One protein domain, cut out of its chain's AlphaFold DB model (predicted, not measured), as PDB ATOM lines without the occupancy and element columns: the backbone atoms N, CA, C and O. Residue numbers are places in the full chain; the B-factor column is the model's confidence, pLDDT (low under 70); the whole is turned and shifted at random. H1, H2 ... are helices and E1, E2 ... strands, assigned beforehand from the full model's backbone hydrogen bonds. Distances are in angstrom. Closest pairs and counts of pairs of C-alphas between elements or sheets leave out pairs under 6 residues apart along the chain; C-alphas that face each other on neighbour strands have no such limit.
ATOM      1  N   VAL A 293     -32.122 -23.523 -30.443       39.03
ATOM      2  CA  VAL A 293     -32.158 -24.756 -29.625       39.03
ATOM      3  C   VAL A 293     -32.710 -25.961 -30.408       39.03
ATOM      4  O   VAL A 293     -32.289 -27.090 -30.173       39.03
ATOM      5  N   SER A 294     -33.575 -25.716 -31.396       32.72
ATOM      6  CA  SER A 294     -34.157 -26.713 -32.303       32.72
ATOM      7  C   SER A 294     -33.178 -27.367 -33.293       32.72
ATOM      8  O   SER A 294     -33.538 -28.367 -33.911       32.72
ATOM      9  N   GLN A 295     -31.960 -26.839 -33.468       37.88
ATOM     10  CA  GLN A 295     -30.980 -27.356 -34.440       37.88
ATOM     11  C   GLN A 295     -29.923 -28.294 -33.835       37.88
ATOM     12  O   GLN A 295     -29.169 -28.929 -34.573       37.88
ATOM     13  N   LEU A 296     -29.856 -28.422 -32.506       51.72
ATOM     14  CA  LEU A 296     -28.912 -29.326 -31.848       51.72
ATOM     15  C   LEU A 296     -29.470 -30.756 -31.808       51.72
ATOM     16  O   LEU A 296     -30.377 -31.072 -31.038       51.72
ATOM     17  N   LEU A 297     -28.896 -31.633 -32.633       57.16
ATOM     18  CA  LEU A 297     -29.161 -33.070 -32.576       57.16
ATOM     19  C   LEU A 297     -28.532 -33.665 -31.301       57.16
ATOM     20  O   LEU A 297     -27.326 -33.488 -31.094       57.16
ATOM     21  N   PRO A 298     -29.288 -34.391 -30.457       72.38
ATOM     22  CA  PRO A 298     -28.683 -35.187 -29.401       72.38
ATOM     23  C   PRO A 298     -27.862 -36.335 -30.008       72.38
ATOM     24  O   PRO A 298     -28.226 -36.916 -31.029       72.38
ATOM     25  N   LYS A 299     -26.755 -36.687 -29.350       77.50
ATOM     26  CA  LYS A 299     -26.044 -37.947 -29.575       77.50
ATOM     27  C   LYS A 299     -26.829 -39.070 -28.902       77.50
ATOM     28  O   LYS A 299     -27.221 -38.929 -27.743       77.50
ATOM     29  N   VAL A 300     -27.026 -40.165 -29.628       82.25
ATOM     30  CA  VAL A 300     -27.863 -41.298 -29.228       82.25
ATOM     31  C   VAL A 300     -27.013 -42.563 -29.291       82.25
ATOM     32  O   VAL A 300     -26.556 -42.945 -30.365       82.25
ATOM     33  N   ASN A 301     -26.791 -43.192 -28.138       84.50
ATOM     34  CA  ASN A 301     -25.945 -44.371 -27.983       84.50
ATOM     35  C   ASN A 301     -26.810 -45.542 -27.469       84.50
ATOM     36  O   ASN A 301     -27.119 -45.570 -26.273       84.50
ATOM     37  N   PRO A 302     -27.230 -46.497 -28.319       84.00
ATOM     38  CA  PRO A 302     -27.956 -47.681 -27.863       84.00
ATOM     39  C   PRO A 302     -27.051 -48.604 -27.031       84.00
ATOM     40  O   PRO A 302     -25.844 -48.685 -27.267       84.00
ATOM     41  N   ARG A 303     -27.634 -49.313 -26.061       83.06
ATOM     42  CA  ARG A 303     -26.961 -50.313 -25.218       83.06
ATOM     43  C   ARG A 303     -27.551 -51.710 -25.454       83.06
ATOM     44  O   ARG A 303     -28.675 -51.859 -25.926       83.06
ATOM     45  N   LYS A 304     -26.779 -52.754 -25.122       81.88
ATOM     46  CA  LYS A 304     -27.174 -54.169 -25.313       81.88
ATOM     47  C   LYS A 304     -28.323 -54.632 -24.405       81.88
ATOM     48  O   LYS A 304     -28.896 -55.683 -24.650       81.88
ATOM     49  N   ASP A 305     -28.645 -53.850 -23.380       83.44
ATOM     50  CA  ASP A 305     -29.765 -54.047 -22.450       83.44
ATOM     51  C   ASP A 305     -31.111 -53.510 -22.998       83.44
ATOM     52  O   ASP A 305     -32.103 -53.482 -22.277       83.44
ATOM     53  N   GLY A 306     -31.149 -53.056 -24.258       78.69
ATOM     54  CA  GLY A 306     -32.330 -52.461 -24.896       78.69
ATOM     55  C   GLY A 306     -32.549 -50.979 -24.567       78.69
ATOM     56  O   GLY A 306     -33.392 -50.333 -25.185       78.69
ATOM     57  N   THR A 307     -31.777 -50.406 -23.640       84.75
ATOM     58  CA  THR A 307     -31.881 -48.989 -23.271       84.75
ATOM     59  C   THR A 307     -31.046 -48.094 -24.191       84.75
ATOM     60  O   THR A 307     -30.135 -48.538 -24.896       84.75
ATOM     61  N   VAL A 308     -31.334 -46.790 -24.179       84.12
ATOM     62  CA  VAL A 308     -30.680 -45.806 -25.050       84.12
ATOM     63  C   VAL A 308     -30.144 -44.645 -24.219       84.12
ATOM     64  O   VAL A 308     -30.903 -43.944 -23.556       84.12
ATOM     65  N   TYR A 309     -28.833 -44.409 -24.277       86.56
ATOM     66  CA  TYR A 309     -28.205 -43.261 -23.628       86.56
ATOM     67  C   TYR A 309     -28.220 -42.040 -24.555       86.56
ATOM     68  O   TYR A 309     -27.747 -42.101 -25.692       86.56
ATOM     69  N   VAL A 310     -28.737 -40.915 -24.059       82.19
ATOM     70  CA  VAL A 310     -28.957 -39.687 -24.837       82.19
ATOM     71  C   VAL A 310     -28.171 -38.538 -24.211       82.19
ATOM     72  O   VAL A 310     -28.294 -38.266 -23.020       82.19
ATOM     73  N   CYS A 311     -27.360 -37.829 -24.997       78.75
ATOM     74  CA  CYS A 311     -26.639 -36.643 -24.521       78.75
ATOM     75  C   CYS A 311     -26.453 -35.591 -25.628       78.75
ATOM     76  O   CYS A 311     -26.896 -35.773 -26.754       78.75
ATOM     77  N   GLY A 312     -25.775 -34.474 -25.343       61.59
ATOM     78  CA  GLY A 312     -25.230 -33.605 -26.401       61.59
ATOM     79  C   GLY A 312     -25.952 -32.287 -26.701       61.59
ATOM     80  O   GLY A 312     -25.455 -31.543 -27.544       61.59
ATOM     81  N   LEU A 313     -27.020 -31.912 -25.985       63.59
ATOM     82  CA  LEU A 313     -27.464 -30.509 -25.999       63.59
ATOM     83  C   LEU A 313     -26.410 -29.625 -25.305       63.59
ATOM     84  O   LEU A 313     -26.113 -29.784 -24.118       63.59
ATOM     85  N   GLY A 314     -25.792 -28.746 -26.098       57.28
ATOM     86  CA  GLY A 314     -24.499 -28.123 -25.813       57.28
ATOM     87  C   GLY A 314     -24.457 -27.078 -24.689       57.28
ATOM     88  O   GLY A 314     -25.415 -26.834 -23.961       57.28
ATOM     89  N   GLY A 315     -23.290 -26.445 -24.533       62.75
ATOM     90  CA  GLY A 315     -23.098 -25.330 -23.598       62.75
ATOM     91  C   GLY A 315     -23.183 -25.719 -22.118       62.75
ATOM     92  O   GLY A 315     -23.956 -25.116 -21.376       62.75
ATOM     93  N   SER A 316     -22.440 -26.738 -21.671       68.75
ATOM     94  CA  SER A 316     -22.220 -26.958 -20.229       68.75
ATOM     95  C   SER A 316     -21.595 -25.708 -19.593       68.75
ATOM     96  O   SER A 316     -20.723 -25.088 -20.202       68.75
ATOM     97  N   ARG A 317     -22.002 -25.356 -18.366       75.38
ATOM     98  CA  ARG A 317     -21.315 -24.323 -17.575       75.38
ATOM     99  C   ARG A 317     -19.878 -24.780 -17.312       75.38
ATOM    100  O   ARG A 317     -19.678 -25.876 -16.796       75.38
ATOM    101  N   TYR A 318     -18.902 -23.931 -17.620       77.12
ATOM    102  CA  TYR A 318     -17.550 -24.087 -17.089       77.12
ATOM    103  C   TYR A 318     -17.568 -23.698 -15.609       77.12
ATOM    104  O   TYR A 318     -17.999 -22.596 -15.263       77.12
ATOM    105  N   LEU A 319     -17.142 -24.618 -14.748       77.12
ATOM    106  CA  LEU A 319     -16.955 -24.376 -13.320       77.12
ATOM    107  C   LEU A 319     -15.522 -23.887 -13.094       77.12
ATOM    108  O   LEU A 319     -14.591 -24.426 -13.692       77.12
ATOM    109  N   LYS A 320     -15.345 -22.876 -12.244       78.31
ATOM    110  CA  LYS A 320     -14.018 -22.461 -11.751       78.31
ATOM    111  C   LYS A 320     -13.691 -23.193 -10.446       78.31
ATOM    112  O   LYS A 320     -14.593 -23.740  -9.820       78.31
ATOM    113  N   GLU A 321     -12.440 -23.165  -9.988       73.00
ATOM    114  CA  GLU A 321     -12.040 -23.838  -8.736       73.00
ATOM    115  C   GLU A 321     -12.931 -23.463  -7.525       73.00
ATOM    116  O   GLU A 321     -13.353 -24.378  -6.814       73.00
ATOM    117  N   PRO A 322     -13.356 -22.189  -7.330       73.12
ATOM    118  CA  PRO A 322     -14.268 -21.821  -6.240       73.12
ATOM    119  C   PRO A 322     -15.723 -22.281  -6.424       73.12
ATOM    120  O   PRO A 322     -16.487 -22.220  -5.462       73.12
ATOM    121  N   ASP A 323     -16.122 -22.694  -7.634       74.69
ATOM    122  CA  ASP A 323     -17.407 -23.361  -7.885       74.69
ATOM    123  C   ASP A 323     -17.296 -24.862  -7.580       74.69
ATOM    124  O   ASP A 323     -18.181 -25.428  -6.949       74.69
ATOM    125  N   ILE A 324     -16.199 -25.503  -8.011       74.38
ATOM    126  CA  ILE A 324     -15.949 -26.943  -7.825       74.38
ATOM    127  C   ILE A 324     -15.862 -27.277  -6.331       74.38
ATOM    128  O   ILE A 324     -16.513 -28.208  -5.873       74.38
ATOM    129  N   ALA A 325     -15.145 -26.467  -5.545       74.94
ATOM    130  CA  ALA A 325     -15.041 -26.637  -4.092       74.94
ATOM    131  C   ALA A 325     -16.377 -26.459  -3.330       74.94
ATOM    132  O   ALA A 325     -16.432 -26.723  -2.132       74.94
ATOM    133  N   LYS A 326     -17.441 -25.993  -4.001       79.38
ATOM    134  CA  LYS A 326     -18.786 -25.772  -3.438       79.38
ATOM    135  C   LYS A 326     -19.861 -26.666  -4.062       79.38
ATOM    136  O   LYS A 326     -21.031 -26.524  -3.717       79.38
ATOM    137  N   LEU A 327     -19.487 -27.541  -4.995       78.69
ATOM    138  CA  LEU A 327     -20.395 -28.435  -5.706       78.69
ATOM    139  C   LEU A 327     -19.773 -29.840  -5.756       78.69
ATOM    140  O   LEU A 327     -19.103 -30.173  -6.740       78.69
ATOM    141  N   PRO A 328     -19.953 -30.655  -4.700       77.44
ATOM    142  CA  PRO A 328     -19.469 -32.028  -4.703       77.44
ATOM    143  C   PRO A 328     -20.213 -32.853  -5.778       77.44
ATOM    144  O   PRO A 328     -21.336 -32.498  -6.152       77.44
ATOM    145  N   PRO A 329     -19.610 -33.928  -6.326       74.06
ATOM    146  CA  PRO A 329     -20.164 -34.666  -7.468       74.06
ATOM    147  C   PRO A 329     -21.610 -35.155  -7.287       74.06
ATOM    148  O   PRO A 329     -22.390 -35.130  -8.236       74.06
ATOM    149  N   GLU A 330     -21.978 -35.550  -6.072       79.12
ATOM    150  CA  GLU A 330     -23.314 -35.992  -5.671       79.12
ATOM    151  C   GLU A 330     -24.398 -34.905  -5.808       79.12
ATOM    152  O   GLU A 330     -25.568 -35.226  -6.028       79.12
ATOM    153  N   ASP A 331     -24.029 -33.621  -5.757       84.12
ATOM    154  CA  ASP A 331     -24.949 -32.483  -5.885       84.12
ATOM    155  C   ASP A 331     -25.127 -31.966  -7.315       84.12
ATOM    156  O   ASP A 331     -25.938 -31.072  -7.571       84.12
ATOM    157  N   VAL A 332     -24.454 -32.581  -8.286       86.38
ATOM    158  CA  VAL A 332     -24.545 -32.227  -9.706       86.38
ATOM    159  C   VAL A 332     -25.862 -32.747 -10.300       86.38
ATOM    160  O   VAL A 332     -25.913 -33.798 -10.938       86.38
ATOM    161  N   LYS A 333     -26.964 -32.019 -10.089       87.56
ATOM    162  CA  LYS A 333     -28.293 -32.430 -10.576       87.56
ATOM    163  C   LYS A 333     -28.496 -32.126 -12.079       87.56
ATOM    164  O   LYS A 333     -27.944 -31.145 -12.591       87.56
ATOM    165  N   PRO A 334     -29.310 -32.919 -12.807       87.75
ATOM    166  CA  PRO A 334     -29.715 -32.616 -14.181       87.75
ATOM    167  C   PRO A 334     -30.439 -31.268 -14.301       87.75
ATOM    168  O   PRO A 334     -31.194 -30.868 -13.420       87.75
ATOM    169  N   ASN A 335     -30.264 -30.581 -15.432       85.12
ATOM    170  CA  ASN A 335     -31.060 -29.394 -15.749       85.12
ATOM    171  C   ASN A 335     -32.352 -29.828 -16.475       85.12
ATOM    172  O   ASN A 335     -32.248 -30.309 -17.609       85.12
ATOM    173  N   PRO A 336     -33.554 -29.640 -15.893       86.81
ATOM    174  CA  PRO A 336     -34.794 -30.198 -16.440       86.81
ATOM    175  C   PRO A 336     -35.160 -29.625 -17.815       86.81
ATOM    176  O   PRO A 336     -35.679 -30.351 -18.658       86.81
ATOM    177  N   VAL A 337     -34.807 -28.366 -18.100       86.19
ATOM    178  CA  VAL A 337     -35.022 -27.747 -19.423       86.19
ATOM    179  C   VAL A 337     -34.205 -28.469 -20.502       86.19
ATOM    180  O   VAL A 337     -34.674 -28.643 -21.624       86.19
ATOM    181  N   ARG A 338     -32.995 -28.939 -20.165       84.06
ATOM    182  CA  ARG A 338     -32.139 -29.704 -21.089       84.06
ATOM    183  C   ARG A 338     -32.578 -31.154 -21.238       84.06
ATOM    184  O   ARG A 338     -32.479 -31.673 -22.344       84.06
ATOM    185  N   VAL A 339     -33.061 -31.781 -20.163       85.38
ATOM    186  CA  VAL A 339     -33.658 -33.126 -20.230       85.38
ATOM    187  C   VAL A 339     -34.873 -33.081 -21.154       85.38
ATOM    188  O   VAL A 339     -34.880 -33.779 -22.165       85.38
ATOM    189  N   LYS A 340     -35.825 -32.168 -20.904       85.50
ATOM    190  CA  LYS A 340     -37.008 -32.001 -21.756       85.50
ATOM    191  C   LYS A 340     -36.629 -31.731 -23.213       85.50
ATOM    192  O   LYS A 340     -37.102 -32.439 -24.090       85.50
ATOM    193  N   ALA A 341     -35.735 -30.778 -23.484       83.75
ATOM    194  CA  ALA A 341     -35.334 -30.461 -24.855       83.75
ATOM    195  C   ALA A 341     -34.634 -31.635 -25.576       83.75
ATOM    196  O   ALA A 341     -34.764 -31.766 -26.793       83.75
ATOM    197  N   ALA A 342     -33.903 -32.498 -24.857       83.44
ATOM    198  CA  ALA A 342     -33.292 -33.693 -25.440       83.44
ATOM    199  C   ALA A 342     -34.354 -34.751 -25.779       83.44
ATOM    200  O   ALA A 342     -34.333 -35.300 -26.881       83.44
ATOM    201  N   THR A 343     -35.311 -34.974 -24.873       84.69
ATOM    202  CA  THR A 343     -36.454 -35.874 -25.076       84.69
ATOM    203  C   THR A 343     -37.361 -35.393 -26.206       84.69
ATOM    204  O   THR A 343     -37.671 -36.176 -27.096       84.69
ATOM    205  N   ASP A 344     -37.720 -34.105 -26.239       85.75
ATOM    206  CA  ASP A 344     -38.503 -33.484 -27.316       85.75
ATOM    207  C   ASP A 344     -37.808 -33.677 -28.679       85.75
ATOM    208  O   ASP A 344     -38.428 -34.112 -29.648       85.75
ATOM    209  N   SER A 345     -36.495 -33.405 -28.749       84.38
ATOM    210  CA  SER A 345     -35.697 -33.540 -29.977       84.38
ATOM    211  C   SER A 345     -35.576 -34.995 -30.451       84.38
ATOM    212  O   SER A 345     -35.484 -35.231 -31.656       84.38
ATOM    213  N   LEU A 346     -35.611 -35.976 -29.541       84.81
ATOM    214  CA  LEU A 346     -35.583 -37.400 -29.890       84.81
ATOM    215  C   LEU A 346     -36.975 -37.944 -30.261       84.81
ATOM    216  O   LEU A 346     -37.098 -38.613 -31.286       84.81
ATOM    217  N   ARG A 347     -38.032 -37.596 -29.509       86.25
ATOM    218  CA  ARG A 347     -39.432 -37.954 -29.827       86.25
ATOM    219  C   ARG A 347     -39.858 -37.393 -31.189       86.25
ATOM    220  O   ARG A 347     -40.512 -38.083 -31.959       86.25
ATOM    221  N   ALA A 348     -39.382 -36.202 -31.560       85.38
ATOM    222  CA  ALA A 348     -39.579 -35.616 -32.891       85.38
ATOM    223  C   ALA A 348     -38.813 -36.323 -34.040       85.38
ATOM    224  O   ALA A 348     -38.816 -35.829 -35.170       85.38
ATOM    225  N   LYS A 349     -38.098 -37.426 -33.768       84.06
ATOM    226  CA  LYS A 349     -37.270 -38.165 -34.743       84.06
ATOM    227  C   LYS A 349     -37.509 -39.675 -34.741       84.06
ATOM    228  O   LYS A 349     -37.143 -40.325 -35.716       84.06
ATOM    229  N   THR A 350     -38.080 -40.239 -33.677       83.00
ATOM    230  CA  THR A 350     -38.406 -41.668 -33.600       83.00
ATOM    231  C   THR A 350     -39.538 -41.949 -32.613       83.00
ATOM    232  O   THR A 350     -39.559 -41.408 -31.509       83.00
ATOM    233  N   THR A 351     -40.442 -42.850 -33.000       85.06
ATOM    234  CA  THR A 351     -41.510 -43.408 -32.152       85.06
ATOM    235  C   THR A 351     -41.024 -44.562 -31.267       85.06
ATOM    236  O   THR A 351     -41.748 -45.001 -30.385       85.06
ATOM    237  N   ILE A 352     -39.775 -45.028 -31.425       81.38
ATOM    238  CA  ILE A 352     -39.196 -46.131 -30.623       81.38
ATOM    239  C   ILE A 352     -39.153 -45.795 -29.115       81.38
ATOM    240  O   ILE A 352     -39.083 -46.697 -28.286       81.38
ATOM    241  N   ILE A 353     -39.214 -44.507 -28.751       79.56
ATOM    242  CA  ILE A 353     -39.264 -44.027 -27.358       79.56
ATOM    243  C   ILE A 353     -40.628 -43.434 -26.957       79.56
ATOM    244  O   ILE A 353     -40.719 -42.645 -26.012       79.56
ATOM    245  N   GLU A 354     -41.689 -43.748 -27.697       81.44
ATOM    246  CA  GLU A 354     -43.049 -43.338 -27.351       81.44
ATOM    247  C   GLU A 354     -43.508 -44.039 -26.060       81.44
ATOM    248  O   GLU A 354     -43.206 -45.207 -25.827       81.44
ATOM    249  N   GLY A 355     -44.153 -43.295 -25.157       80.69
ATOM    250  CA  GLY A 355     -44.502 -43.773 -23.810       80.69
ATOM    251  C   GLY A 355     -43.332 -43.936 -22.821       80.69
ATOM    252  O   GLY A 355     -43.587 -44.111 -21.633       80.69
ATOM    253  N   LEU A 356     -42.067 -43.841 -23.254       81.38
ATOM    254  CA  LEU A 356     -40.899 -43.976 -22.371       81.38
ATOM    255  C   LEU A 356     -40.479 -42.631 -21.767       81.38
ATOM    256  O   LEU A 356     -40.141 -41.699 -22.503       81.38
ATOM    257  N   GLU A 357     -40.434 -42.539 -20.438       82.81
ATOM    258  CA  GLU A 357     -39.918 -41.368 -19.716       82.81
ATOM    259  C   GLU A 357     -38.406 -41.480 -19.414       82.81
ATOM    260  O   GLU A 357     -37.896 -42.583 -19.205       82.81
ATOM    261  N   PRO A 358     -37.655 -40.360 -19.419       84.88
ATOM    262  CA  PRO A 358     -36.198 -40.380 -19.347       84.88
ATOM    263  C   PRO A 358     -35.666 -40.417 -17.905       84.88
ATOM    264  O   PRO A 358     -35.797 -39.451 -17.150       84.88
ATOM    265  N   GLU A 359     -34.915 -41.463 -17.558       88.69
ATOM    266  CA  GLU A 359     -33.932 -41.349 -16.477       88.69
ATOM    267  C   GLU A 359     -32.888 -40.281 -16.844       88.69
ATOM    268  O   GLU A 359     -32.429 -40.201 -17.988       88.69
ATOM    269  N   SER A 360     -32.499 -39.435 -15.885       88.56
ATOM    270  CA  SER A 360     -31.557 -38.344 -16.147       88.56
ATOM    271  C   SER A 360     -30.482 -38.218 -15.070       88.56
ATOM    272  O   SER A 360     -30.750 -38.268 -13.873       88.56
ATOM    273  N   ALA A 361     -29.245 -38.026 -15.525       87.19
ATOM    274  CA  ALA A 361     -28.059 -37.861 -14.697       87.19
ATOM    275  C   ALA A 361     -27.209 -36.690 -15.213       87.19
ATOM    276  O   ALA A 361     -27.302 -36.295 -16.379       87.19
ATOM    277  N   ALA A 362     -26.367 -36.130 -14.348       85.88
ATOM    278  CA  ALA A 362     -25.380 -35.122 -14.711       85.88
ATOM    279  C   ALA A 362     -24.072 -35.362 -13.947       85.88
ATOM    280  O   ALA A 362     -24.053 -36.014 -12.908       85.88
ATOM    281  N   CYS A 363     -22.964 -34.866 -14.493       83.56
ATOM    282  CA  CYS A 363     -21.636 -35.020 -13.908       83.56
ATOM    283  C   CYS A 363     -20.717 -33.859 -14.311       83.56
ATOM    284  O   CYS A 363     -20.941 -33.172 -15.316       83.56
ATOM    285  N   ILE A 364     -19.657 -33.649 -13.529       84.38
ATOM    286  CA  ILE A 364     -18.563 -32.737 -13.880       84.38
ATOM    287  C   ILE A 364     -17.611 -33.474 -14.828       84.38
ATOM    288  O   ILE A 364     -17.239 -34.619 -14.584       84.38
TER     289      ILE A 364
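Overview. This is residues 293 to 364 of the 589 residues of the protein "TDA3 protein" of Symbiodinium sp. KB8 (UniProt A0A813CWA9). This is a domain with little regular structure: a small hairpin, E1 and E2, with helix H2 beside it, and a loop running out to the short H1 at the far end and back. Of 72 printed residues, 24 are in named elements, in the order E1, E2, H1, H2; the class is mixed, the sheet E1 - E2 antiparallel. The whole is loose, with a radius of gyration of the C-alphas of 14.1 A and spans of 43 by 29 by 17 A.

Arrangement. Look first at E1, residues 299 to 302, and E2, residues 308 to 311, an antiparallel hairpin at 162 degrees; N 299 and O 311, 2.8 A apart, are within hydrogen-bond range. H1, residues 321 to 324, is apart from E1. In H2, residues 336 to 347, every O i to N i+4 pair is within hydrogen-bond range; H1 is too short for one. The closest C-alphas of E2 and H2, Cys 311 and Ala 342, are 7.3 A apart.

Along the chain. Find C-alpha 299 at (-26.044, -37.947, -29.575), where E1 begins its 10.1 A; E2 measures 10.0 A and H1 5.1 A. H2 runs 16.2 A to C-alpha 347 at (-39.432, -37.954, -29.827).

Size, cuts and confidence. The farthest C-alphas, Pro 322 and Thr 351, are 43.4 A apart. The printed part has no cut; the link H1 to H2 is long. Confidence is under 70 at residues 293 to 297 and 312 to 316.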